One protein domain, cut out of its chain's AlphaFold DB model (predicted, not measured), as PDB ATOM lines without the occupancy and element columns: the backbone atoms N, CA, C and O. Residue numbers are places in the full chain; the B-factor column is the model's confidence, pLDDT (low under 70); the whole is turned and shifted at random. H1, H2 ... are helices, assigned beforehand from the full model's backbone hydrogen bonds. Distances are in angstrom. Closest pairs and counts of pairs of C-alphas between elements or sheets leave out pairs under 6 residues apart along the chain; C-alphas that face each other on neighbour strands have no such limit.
ATOM      1  N   PRO A1079    -141.313 411.533 -47.723       94.94
ATOM      2  CA  PRO A1079    -142.109 410.338 -48.035       94.94
ATOM      3  C   PRO A1079    -141.855 409.138 -47.105       94.94
ATOM      4  O   PRO A1079    -142.779 408.390 -46.798       94.94
ATOM      5  N   SER A1080    -140.629 408.977 -46.595       93.31
ATOM      6  CA  SER A1080    -140.284 407.926 -45.628       93.31
ATOM      7  C   SER A1080    -140.822 408.199 -44.218       93.31
ATOM      8  O   SER A1080    -141.214 407.260 -43.528       93.31
ATOM      9  N   GLU A1081    -140.906 409.461 -43.787       93.06
ATOM     10  CA  GLU A1081    -141.585 409.835 -42.537       93.06
ATOM     11  C   GLU A1081    -143.109 409.697 -42.664       93.06
ATOM     12  O   GLU A1081    -143.747 409.257 -41.711       93.06
ATOM     13  N   VAL A1082    -143.691 409.994 -43.835       94.62
ATOM     14  CA  VAL A1082    -145.115 409.727 -44.120       94.62
ATOM     15  C   VAL A1082    -145.405 408.227 -44.028       94.62
ATOM     16  O   VAL A1082    -146.331 407.838 -43.321       94.62
ATOM     17  N   ALA A1083    -144.589 407.377 -44.660       93.00
ATOM     18  CA  ALA A1083    -144.743 405.922 -44.584       93.00
ATOM     19  C   ALA A1083    -144.611 405.385 -43.143       93.00
ATOM     20  O   ALA A1083    -145.425 404.570 -42.709       93.00
ATOM     21  N   LEU A1084    -143.636 405.883 -42.373       92.31
ATOM     22  CA  LEU A1084    -143.446 405.521 -40.962       92.31
ATOM     23  C   LEU A1084    -144.637 405.942 -40.085       92.31
ATOM     24  O   LEU A1084    -145.080 405.180 -39.226       92.31
ATOM     25  N   LEU A1085    -145.152 407.159 -40.280       91.62
ATOM     26  CA  LEU A1085    -146.308 407.665 -39.539       91.62
ATOM     27  C   LEU A1085    -147.601 406.943 -39.947       91.62
ATOM     28  O   LEU A1085    -148.444 406.719 -39.083       91.62
ATOM     29  N   GLY A1086    -147.715 406.508 -41.206       93.88
ATOM     30  CA  GLY A1086    -148.760 405.598 -41.681       93.88
ATOM     31  C   GLY A1086    -148.722 404.244 -40.966       93.88
ATOM     32  O   GLY A1086    -149.721 403.851 -40.369       93.88
ATOM     33  N   GLU A1087    -147.557 403.581 -40.905       93.88
ATOM     34  CA  GLU A1087    -147.406 402.319 -40.156       93.88
ATOM     35  C   GLU A1087    -147.807 402.497 -38.680       93.88
ATOM     36  O   GLU A1087    -148.545 401.684 -38.124       93.88
ATOM     37  N   LEU A1088    -147.369 403.583 -38.035       92.12
ATOM     38  CA  LEU A1088    -147.724 403.875 -36.644       92.12
ATOM     39  C   LEU A1088    -149.224 404.165 -36.463       92.12
ATOM     40  O   LEU A1088    -149.802 403.729 -35.465       92.12
ATOM     41  N   TYR A1089    -149.861 404.854 -37.412       92.75
ATOM     42  CA  TYR A1089    -151.301 405.124 -37.424       92.75
ATOM     43  C   TYR A1089    -152.111 403.826 -37.552       92.75
ATOM     44  O   TYR A1089    -152.940 403.531 -36.688       92.75
ATOM     45  N   ASP A1090    -151.802 402.990 -38.545       92.12
ATOM     46  CA  ASP A1090    -152.469 401.700 -38.758       92.12
ATOM     47  C   ASP A1090    -152.243 400.742 -37.584       92.12
ATOM     48  O   ASP A1090    -153.153 400.018 -37.163       92.12
ATOM     49  N   ARG A1091    -151.054 400.768 -36.972       93.00
ATOM     50  CA  ARG A1091    -150.755 399.981 -35.770       93.00
ATOM     51  C   ARG A1091    -151.498 400.478 -34.526       93.00
ATOM     52  O   ARG A1091    -151.913 399.663 -33.699       93.00
ATOM     53  N   LEU A1092    -151.746 401.782 -34.412       90.88
ATOM     54  CA  LEU A1092    -152.606 402.359 -33.373       90.88
ATOM     55  C   LEU A1092    -154.097 402.077 -33.613       90.88
ATOM     56  O   LEU A1092    -154.823 401.879 -32.637       90.88
ATOM     57  N   LEU A1093    -154.567 402.030 -34.865       88.06
ATOM     58  CA  LEU A1093    -155.962 401.706 -35.198       88.06
ATOM     59  C   LEU A1093    -156.278 400.215 -35.040       88.06
ATOM     60  O   LEU A1093    -157.251 399.870 -34.371       88.06
ATOM     61  N   SER A1094    -155.426 399.340 -35.580       92.44
ATOM     62  CA  SER A1094    -155.522 397.877 -35.425       92.44
ATOM     63  C   SER A1094    -155.391 397.400 -33.974       92.44
ATOM     64  O   SER A1094    -155.721 396.256 -33.669       92.44
ATOM     65  N   GLY A1095    -154.894 398.254 -33.073       91.69
ATOM     66  CA  GLY A1095    -154.638 397.912 -31.674       91.69
ATOM     67  C   GLY A1095    -153.377 397.071 -31.456       91.69
ATOM     68  O   GLY A1095    -153.133 396.642 -30.332       91.69
ATOM     69  N   SER A1096    -152.554 396.862 -32.492       93.88
ATOM     70  CA  SER A1096    -151.240 396.214 -32.354       93.88
ATOM     71  C   SER A1096    -150.232 397.070 -31.574       93.88
ATOM     72  O   SER A1096    -149.280 396.539 -31.003       93.88
ATOM     73  N   ILE A1097    -150.467 398.384 -31.482       92.19
ATOM     74  CA  ILE A1097    -149.963 399.235 -30.402       92.19
ATOM     75  C   ILE A1097    -151.130 399.505 -29.444       92.19
ATOM     76  O   ILE A1097    -152.011 400.321 -29.735       92.19
ATOM     77  N   ASP A1098    -151.134 398.838 -28.286       88.25
ATOM     78  CA  ASP A1098    -152.114 399.124 -27.237       88.25
ATOM     79  C   ASP A1098    -151.810 400.474 -26.573       88.25
ATOM     80  O   ASP A1098    -150.992 400.598 -25.663       88.25
ATOM     81  N   ALA A1099    -152.501 401.505 -27.051       87.00
ATOM     82  CA  ALA A1099    -152.496 402.832 -26.456       87.00
ATOM     83  C   ALA A1099    -153.600 403.022 -25.396       87.00
ATOM     84  O   ALA A1099    -153.820 404.154 -24.972       87.00
ATOM     85  N   SER A1100    -154.338 401.986 -24.973       85.00
ATOM     86  CA  SER A1100    -155.527 402.136 -24.111       85.00
ATOM     87  C   SER A1100    -155.249 402.795 -22.753       85.00
ATOM     88  O   SER A1100    -156.103 403.523 -22.250       85.00
ATOM     89  N   SER A1101    -154.038 402.640 -22.206       84.62
ATOM     90  CA  SER A1101    -153.550 403.351 -21.013       84.62
ATOM     91  C   SER A1101    -153.350 404.862 -21.214       84.62
ATOM     92  O   SER A1101    -153.380 405.617 -20.241       84.62
ATOM     93  N   HIS A1102    -153.163 405.311 -22.460       79.50
ATOM     94  CA  HIS A1102    -152.875 406.698 -22.856       79.50
ATOM     95  C   HIS A1102    -153.954 407.300 -23.781       79.50
ATOM     96  O   HIS A1102    -153.836 408.439 -24.241       79.50
ATOM     97  N   ARG A1103    -155.030 406.551 -24.059       74.31
ATOM     98  CA  ARG A1103    -156.192 407.025 -24.815       74.31
ATOM     99  C   ARG A1103    -157.066 407.902 -23.933       74.31
ATOM    100  O   ARG A1103    -157.781 407.437 -23.044       74.31
ATOM    101  N   HIS A1104    -157.057 409.191 -24.233       78.31
ATOM    102  CA  HIS A1104    -158.087 410.113 -23.788       78.31
ATOM    103  C   HIS A1104    -159.182 410.135 -24.858       78.31
ATOM    104  O   HIS A1104    -159.304 411.107 -25.600       78.31
ATOM    105  N   ASP A1105    -159.929 409.026 -24.971       67.81
ATOM    106  CA  ASP A1105    -161.016 408.856 -25.948       67.81
ATOM    107  C   ASP A1105    -161.983 410.060 -25.873       67.81
ATOM    108  O   ASP A1105    -162.678 410.250 -24.872       67.81
ATOM    109  N   LEU A1106    -162.065 410.849 -26.952       75.19
ATOM    110  CA  LEU A1106    -163.012 411.965 -27.117       75.19
ATOM    111  C   LEU A1106    -164.466 411.485 -27.321       75.19
ATOM    112  O   LEU A1106    -165.379 412.288 -27.510       75.19
ATOM    113  N   THR A1120    -160.707 407.213 -32.039       56.41
ATOM    114  CA  THR A1120    -159.532 406.993 -31.190       56.41
ATOM    115  C   THR A1120    -158.662 408.238 -31.141       56.41
ATOM    116  O   THR A1120    -158.097 408.668 -32.143       56.41
ATOM    117  N   SER A1121    -158.549 408.801 -29.940       56.91
ATOM    118  CA  SER A1121    -157.675 409.929 -29.621       56.91
ATOM    119  C   SER A1121    -156.610 409.477 -28.628       56.91
ATOM    120  O   SER A1121    -156.789 409.489 -27.406       56.91
ATOM    121  N   ALA A1122    -155.486 409.023 -29.178       59.66
ATOM    122  CA  ALA A1122    -154.278 408.773 -28.408       59.66
ATOM    123  C   ALA A1122    -153.533 410.099 -28.205       59.66
ATOM    124  O   ALA A1122    -153.275 410.819 -29.177       59.66
ATOM    125  N   ARG A1123    -153.142 410.398 -26.959       63.16
ATOM    126  CA  ARG A1123    -152.103 411.403 -26.705       63.16
ATOM    127  C   ARG A1123    -150.766 410.733 -27.020       63.16
ATOM    128  O   ARG A1123    -150.221 410.008 -26.190       63.16
ATOM    129  N   SER A1124    -150.357 410.837 -28.282       58.31
ATOM    130  CA  SER A1124    -149.175 410.146 -28.799       58.31
ATOM    131  C   SER A1124    -147.890 410.778 -28.260       58.31
ATOM    132  O   SER A1124    -147.902 411.916 -27.806       58.31
ATOM    133  N   CYS A1125    -146.789 410.031 -28.344       52.75
ATOM    134  CA  CYS A1125    -145.466 410.375 -27.818       52.75
ATOM    135  C   CYS A1125    -145.417 410.583 -26.290       52.75
ATOM    136  O   CYS A1125    -145.651 411.666 -25.762       52.75
ATOM    137  N   GLY A1126    -144.961 409.548 -25.573       53.81
ATOM    138  CA  GLY A1126    -144.214 409.787 -24.333       53.81
ATOM    139  C   GLY A1126    -142.934 410.588 -24.635       53.81
ATOM    140  O   GLY A1126    -142.469 410.562 -25.778       53.81
ATOM    141  N   PRO A1127    -142.338 411.282 -23.646       53.09
ATOM    142  CA  PRO A1127    -141.349 412.343 -23.883       53.09
ATOM    143  C   PRO A1127    -140.154 411.929 -24.760       53.09
ATOM    144  O   PRO A1127    -139.718 412.707 -25.600       53.09
ATOM    145  N   GLY A1128    -139.686 410.679 -24.669       53.31
ATOM    146  CA  GLY A1128    -138.578 410.187 -25.497       53.31
ATOM    147  C   GLY A1128    -138.837 410.143 -27.013       53.31
ATOM    148  O   GLY A1128    -137.876 410.152 -27.768       53.31
ATOM    149  N   LEU A1129    -140.097 410.106 -27.469       58.00
ATOM    150  CA  LEU A1129    -140.457 410.174 -28.898       58.00
ATOM    151  C   LEU A1129    -140.765 411.602 -29.374       58.00
ATOM    152  O   LEU A1129    -140.779 411.851 -30.579       58.00
ATOM    153  N   ALA A1130    -141.017 412.528 -28.446       65.06
ATOM    154  CA  ALA A1130    -141.352 413.911 -28.757       65.06
ATOM    155  C   ALA A1130    -140.134 414.660 -29.318       65.06
ATOM    156  O   ALA A1130    -140.134 415.110 -30.465       65.06
ATOM    157  N   ASP A1131    -139.070 414.767 -28.525       72.50
ATOM    158  CA  ASP A1131    -137.972 415.690 -28.828       72.50
ATOM    159  C   ASP A1131    -136.977 415.141 -29.867       72.50
ATOM    160  O   ASP A1131    -136.281 415.914 -30.528       72.50
ATOM    161  N   THR A1132    -136.945 413.819 -30.077       78.31
ATOM    162  CA  THR A1132    -136.039 413.152 -31.031       78.31
ATOM    163  C   THR A1132    -136.604 413.014 -32.446       78.31
ATOM    164  O   THR A1132    -135.888 412.557 -33.334       78.31
ATOM    165  N   CYS A1133    -137.880 413.335 -32.683       84.88
ATOM    166  CA  CYS A1133    -138.508 413.167 -33.995       84.88
ATOM    167  C   CYS A1133    -138.159 414.346 -34.934       84.88
ATOM    168  O   CYS A1133    -138.583 415.473 -34.653       84.88
ATOM    169  N   PRO A1134    -137.464 414.135 -36.076       89.06
ATOM    170  CA  PRO A1134    -137.079 415.230 -36.975       89.06
ATOM    171  C   PRO A1134    -138.283 415.994 -37.541       89.06
ATOM    172  O   PRO A1134    -138.234 417.216 -37.668       89.06
ATOM    173  N   ALA A1135    -139.394 415.298 -37.801       88.69
ATOM    174  CA  ALA A1135    -140.658 415.916 -38.190       88.69
ATOM    175  C   ALA A1135    -141.193 416.889 -37.124       88.69
ATOM    176  O   ALA A1135    -141.588 418.001 -37.466       88.69
ATOM    177  N   ARG A1136    -141.142 416.531 -35.829       89.06
ATOM    178  CA  ARG A1136    -141.541 417.437 -34.735       89.06
ATOM    179  C   ARG A1136    -140.589 418.623 -34.592       89.06
ATOM    180  O   ARG A1136    -141.044 419.725 -34.300       89.06
ATOM    181  N   GLN A1137    -139.294 418.436 -34.842       91.44
ATOM    182  CA  GLN A1137    -138.333 419.545 -34.864       91.44
ATOM    183  C   GLN A1137    -138.618 420.518 -36.023       91.44
ATOM    184  O   GLN A1137    -138.690 421.722 -35.789       91.44
ATOM    185  N   ARG A1138    -138.887 420.022 -37.243       92.62
ATOM    186  CA  ARG A1138    -139.317 420.871 -38.375       92.62
ATOM    187  C   ARG A1138    -140.644 421.578 -38.098       92.62
ATOM    188  O   ARG A1138    -140.743 422.774 -38.344       92.62
ATOM    189  N   LEU A1139    -141.627 420.879 -37.524       92.31
ATOM    190  CA  LEU A1139    -142.907 421.464 -37.109       92.31
ATOM    191  C   LEU A1139    -142.729 422.561 -36.044       92.31
ATOM    192  O   LEU A1139    -143.380 423.594 -36.147       92.31
ATOM    193  N   ARG A1140    -141.829 422.389 -35.065       92.75
ATOM    194  CA  ARG A1140    -141.509 423.425 -34.061       92.75
ATOM    195  C   ARG A1140    -140.876 424.659 -34.697       92.75
ATOM    196  O   ARG A1140    -141.280 425.774 -34.386       92.75
ATOM    197  N   LEU A1141    -139.907 424.473 -35.596       93.62
ATOM    198  CA  LEU A1141    -139.270 425.578 -36.321       93.62
ATOM    199  C   LEU A1141    -140.280 426.330 -37.202       93.62
ATOM    200  O   LEU A1141    -140.297 427.557 -37.199       93.62
ATOM    201  N   LEU A1142    -141.167 425.602 -37.883       93.94
ATOM    202  CA  LEU A1142    -142.253 426.167 -38.684       93.94
ATOM    203  C   LEU A1142    -143.260 426.948 -37.824       93.94
ATOM    204  O   LEU A1142    -143.592 428.085 -38.148       93.94
ATOM    205  N   ALA A1143    -143.700 426.374 -36.698       93.12
ATOM    206  CA  ALA A1143    -144.591 427.045 -35.754       93.12
ATOM    207  C   ALA A1143    -143.966 428.337 -35.209       93.12
ATOM    208  O   ALA A1143    -144.657 429.347 -35.116       93.12
ATOM    209  N   ARG A1144    -142.657 428.342 -34.924       94.50
ATOM    210  CA  ARG A1144    -141.941 429.544 -34.470       94.50
ATOM    211  C   ARG A1144    -141.779 430.607 -35.554       94.50
ATOM    212  O   ARG A1144    -141.930 431.790 -35.261       94.50
ATOM    213  N   ALA A1145    -141.521 430.200 -36.796       92.38
ATOM    214  CA  ALA A1145    -141.424 431.114 -37.933       92.38
ATOM    215  C   ALA A1145    -142.765 431.806 -38.244       92.38
ATOM    216  O   ALA A1145    -142.791 433.004 -38.525       92.38
ATOM    217  N   LEU A1146    -143.879 431.072 -38.153       90.94
ATOM    218  CA  LEU A1146    -145.222 431.607 -38.387       90.94
ATOM    219  C   LEU A1146    -145.731 432.417 -37.181       90.94
ATOM    220  O   LEU A1146    -146.026 433.607 -37.314       90.94
ATOM    221  N   LEU A1147    -145.794 431.788 -36.002       92.00
ATOM    222  CA  LEU A1147    -146.554 432.252 -34.834       92.00
ATOM    223  C   LEU A1147    -145.704 432.940 -33.743       92.00
ATOM    224  O   LEU A1147    -146.271 433.496 -32.808       92.00
ATOM    225  N   GLY A1148    -144.370 432.940 -33.853       94.44
ATOM    226  CA  GLY A1148    -143.457 433.650 -32.941       94.44
ATOM    227  C   GLY A1148    -142.459 432.741 -32.199       94.44
ATOM    228  O   GLY A1148    -142.729 431.557 -31.992       94.44
ATOM    229  N   PRO A1149    -141.291 433.269 -31.781       94.69
ATOM    230  CA  PRO A1149    -140.150 432.467 -31.316       94.69
ATOM    231  C   PRO A1149    -140.431 431.628 -30.059       94.69
ATOM    232  O   PRO A1149    -139.868 430.540 -29.921       94.69
ATOM    233  N   ASP A1150    -141.323 432.092 -29.184       94.94
ATOM    234  CA  ASP A1150    -141.674 431.434 -27.918       94.94
ATOM    235  C   ASP A1150    -142.618 430.229 -28.083       94.94
ATOM    236  O   ASP A1150    -142.914 429.525 -27.117       94.94
ATOM    237  N   MET A1151    -143.097 429.962 -29.303       93.81
ATOM    238  CA  MET A1151    -144.075 428.908 -29.560       93.81
ATOM    239  C   MET A1151    -143.499 427.494 -29.376       93.81
ATOM    240  O   MET A1151    -142.406 427.157 -29.847       93.81
ATOM    241  N   ASP A1152    -144.284 426.636 -28.724       89.56
ATOM    242  CA  ASP A1152    -144.102 425.184 -28.636       89.56
ATOM    243  C   ASP A1152    -145.484 424.494 -28.607       89.56
ATOM    244  O   ASP A1152    -146.511 425.146 -28.415       89.56
ATOM    245  N   PHE A1153    -145.525 423.179 -28.823       86.31
ATOM    246  CA  PHE A1153    -146.749 422.383 -28.880       86.31
ATOM    247  C   PHE A1153    -147.216 421.920 -27.493       86.31
ATOM    248  O   PHE A1153    -146.502 421.217 -26.777       86.31
ATOM    249  N   ASP A1154    -148.461 422.252 -27.156       85.38
ATOM    250  CA  ASP A1154    -149.162 421.886 -25.920       85.38
ATOM    251  C   ASP A1154    -149.991 420.583 -26.046       85.38
ATOM    252  O   ASP A1154    -150.099 419.791 -25.093       85.38
ATOM    253  N   PHE A1155    -150.552 420.329 -27.234       80.12
ATOM    254  CA  PHE A1155    -151.451 419.205 -27.512       80.12
ATOM    255  C   PHE A1155    -151.044 418.356 -28.726       80.12
ATOM    256  O   PHE A1155    -151.662 418.408 -29.788       80.12
ATOM    257  N   ASP A1156    -150.094 417.442 -28.524       84.56
ATOM    258  CA  ASP A1156    -149.911 416.294 -29.419       84.56
ATOM    259  C   ASP A1156    -151.129 415.351 -29.353       84.56
ATOM    260  O   ASP A1156    -151.320 414.623 -28.370       84.56
ATOM    261  N   MET A1157    -151.969 415.341 -30.390       86.94
ATOM    262  CA  MET A1157    -153.143 414.466 -30.458       86.94
ATOM    263  C   MET A1157    -153.343 413.877 -31.853       86.94
ATOM    264  O   MET A1157    -153.486 414.596 -32.836       86.94
ATOM    265  N   MET A1158    -153.430 412.548 -31.925       88.12
ATOM    266  CA  MET A1158    -153.867 411.856 -33.137       88.12
ATOM    267  C   MET A1158    -155.400 411.855 -33.187       88.12
ATOM    268  O   MET A1158    -156.035 411.389 -32.241       88.12
ATOM    269  N   LEU A1159    -155.997 412.357 -34.272       89.56
ATOM    270  CA  LEU A1159    -157.451 412.435 -34.453       89.56
ATOM    271  C   LEU A1159    -157.921 411.545 -35.608       89.56
ATOM    272  O   LEU A1159    -158.116 412.006 -36.731       89.56
ATOM    273  N   ALA A1160    -158.161 410.267 -35.320       89.19
ATOM    274  CA  ALA A1160    -158.773 409.365 -36.288       89.19
ATOM    275  C   ALA A1160    -160.296 409.586 -36.368       89.19
ATOM    276  O   ALA A1160    -161.047 409.241 -35.444       89.19
ATOM    277  N   LYS A1161    -160.776 410.105 -37.507       88.12
ATOM    278  CA  LYS A1161    -162.155 409.834 -37.941       88.12
ATOM    279  C   LYS A1161    -162.231 408.323 -38.232       88.12
ATOM    280  O   LYS A1161    -161.345 407.825 -38.923       88.12
TER     281      LYS A1161
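Overview. This is residues 1079 to 1106 and 1120 to 1161 of the 1198 residues of an uncharacterized protein of Macrostomum lignano (UniProt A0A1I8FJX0). Two helices, H1 and H3, make a loose, open V nearly at a right angle, with their first residues near the corner; short H2 lies just before H3, and the unnamed tail, residues 1148 to 1161, runs back across the opening. The 70 printed residues hold H1, H2, H3 in that order and no named strand; the class is all helix, with 33 residues in named elements, under half. It is only just loose, close to compact, with a radius of gyration of the C-alphas of 13.3 A and spans of 37 by 28 by 25 A.

Along the chain. H1, residues 1079 to 1093, begins at C-alpha 1079 (-142.109, 410.338, -48.035) and is 20.8 A long. H2, residues 1127 to 1130, is 5.1 A long. H3, residues 1134 to 1147, is 19.6 A long and ends at C-alpha 1147 (-146.554, 432.252, -34.834).

Arrangement. H1 and H3 are close but not clearly touching, about perpendicular at 79 degrees; their closest C-alphas, of Glu 1081 and Ala 1135, are 7.5 A apart. H2 and H3, joined by a tight link, are close but not clearly touching, with the closest C-alphas, of Ala 1130 and Arg 1136, 6.9 A apart. H1 and H2 are apart. Every O i to N i+4 pair in H1 and H3 is within hydrogen-bond range; H2 is too short for one.

Size, cuts and confidence. The C-alphas farthest apart, of Ser 1096 and Gly 1148, are 38.2 A apart. Residues 1107 to 1119 are not printed; C-alphas 1106 and 1120 are 7.3 A apart across the cut. The pLDDT is under 70 at residue 1105 and residues 1120 to 1130.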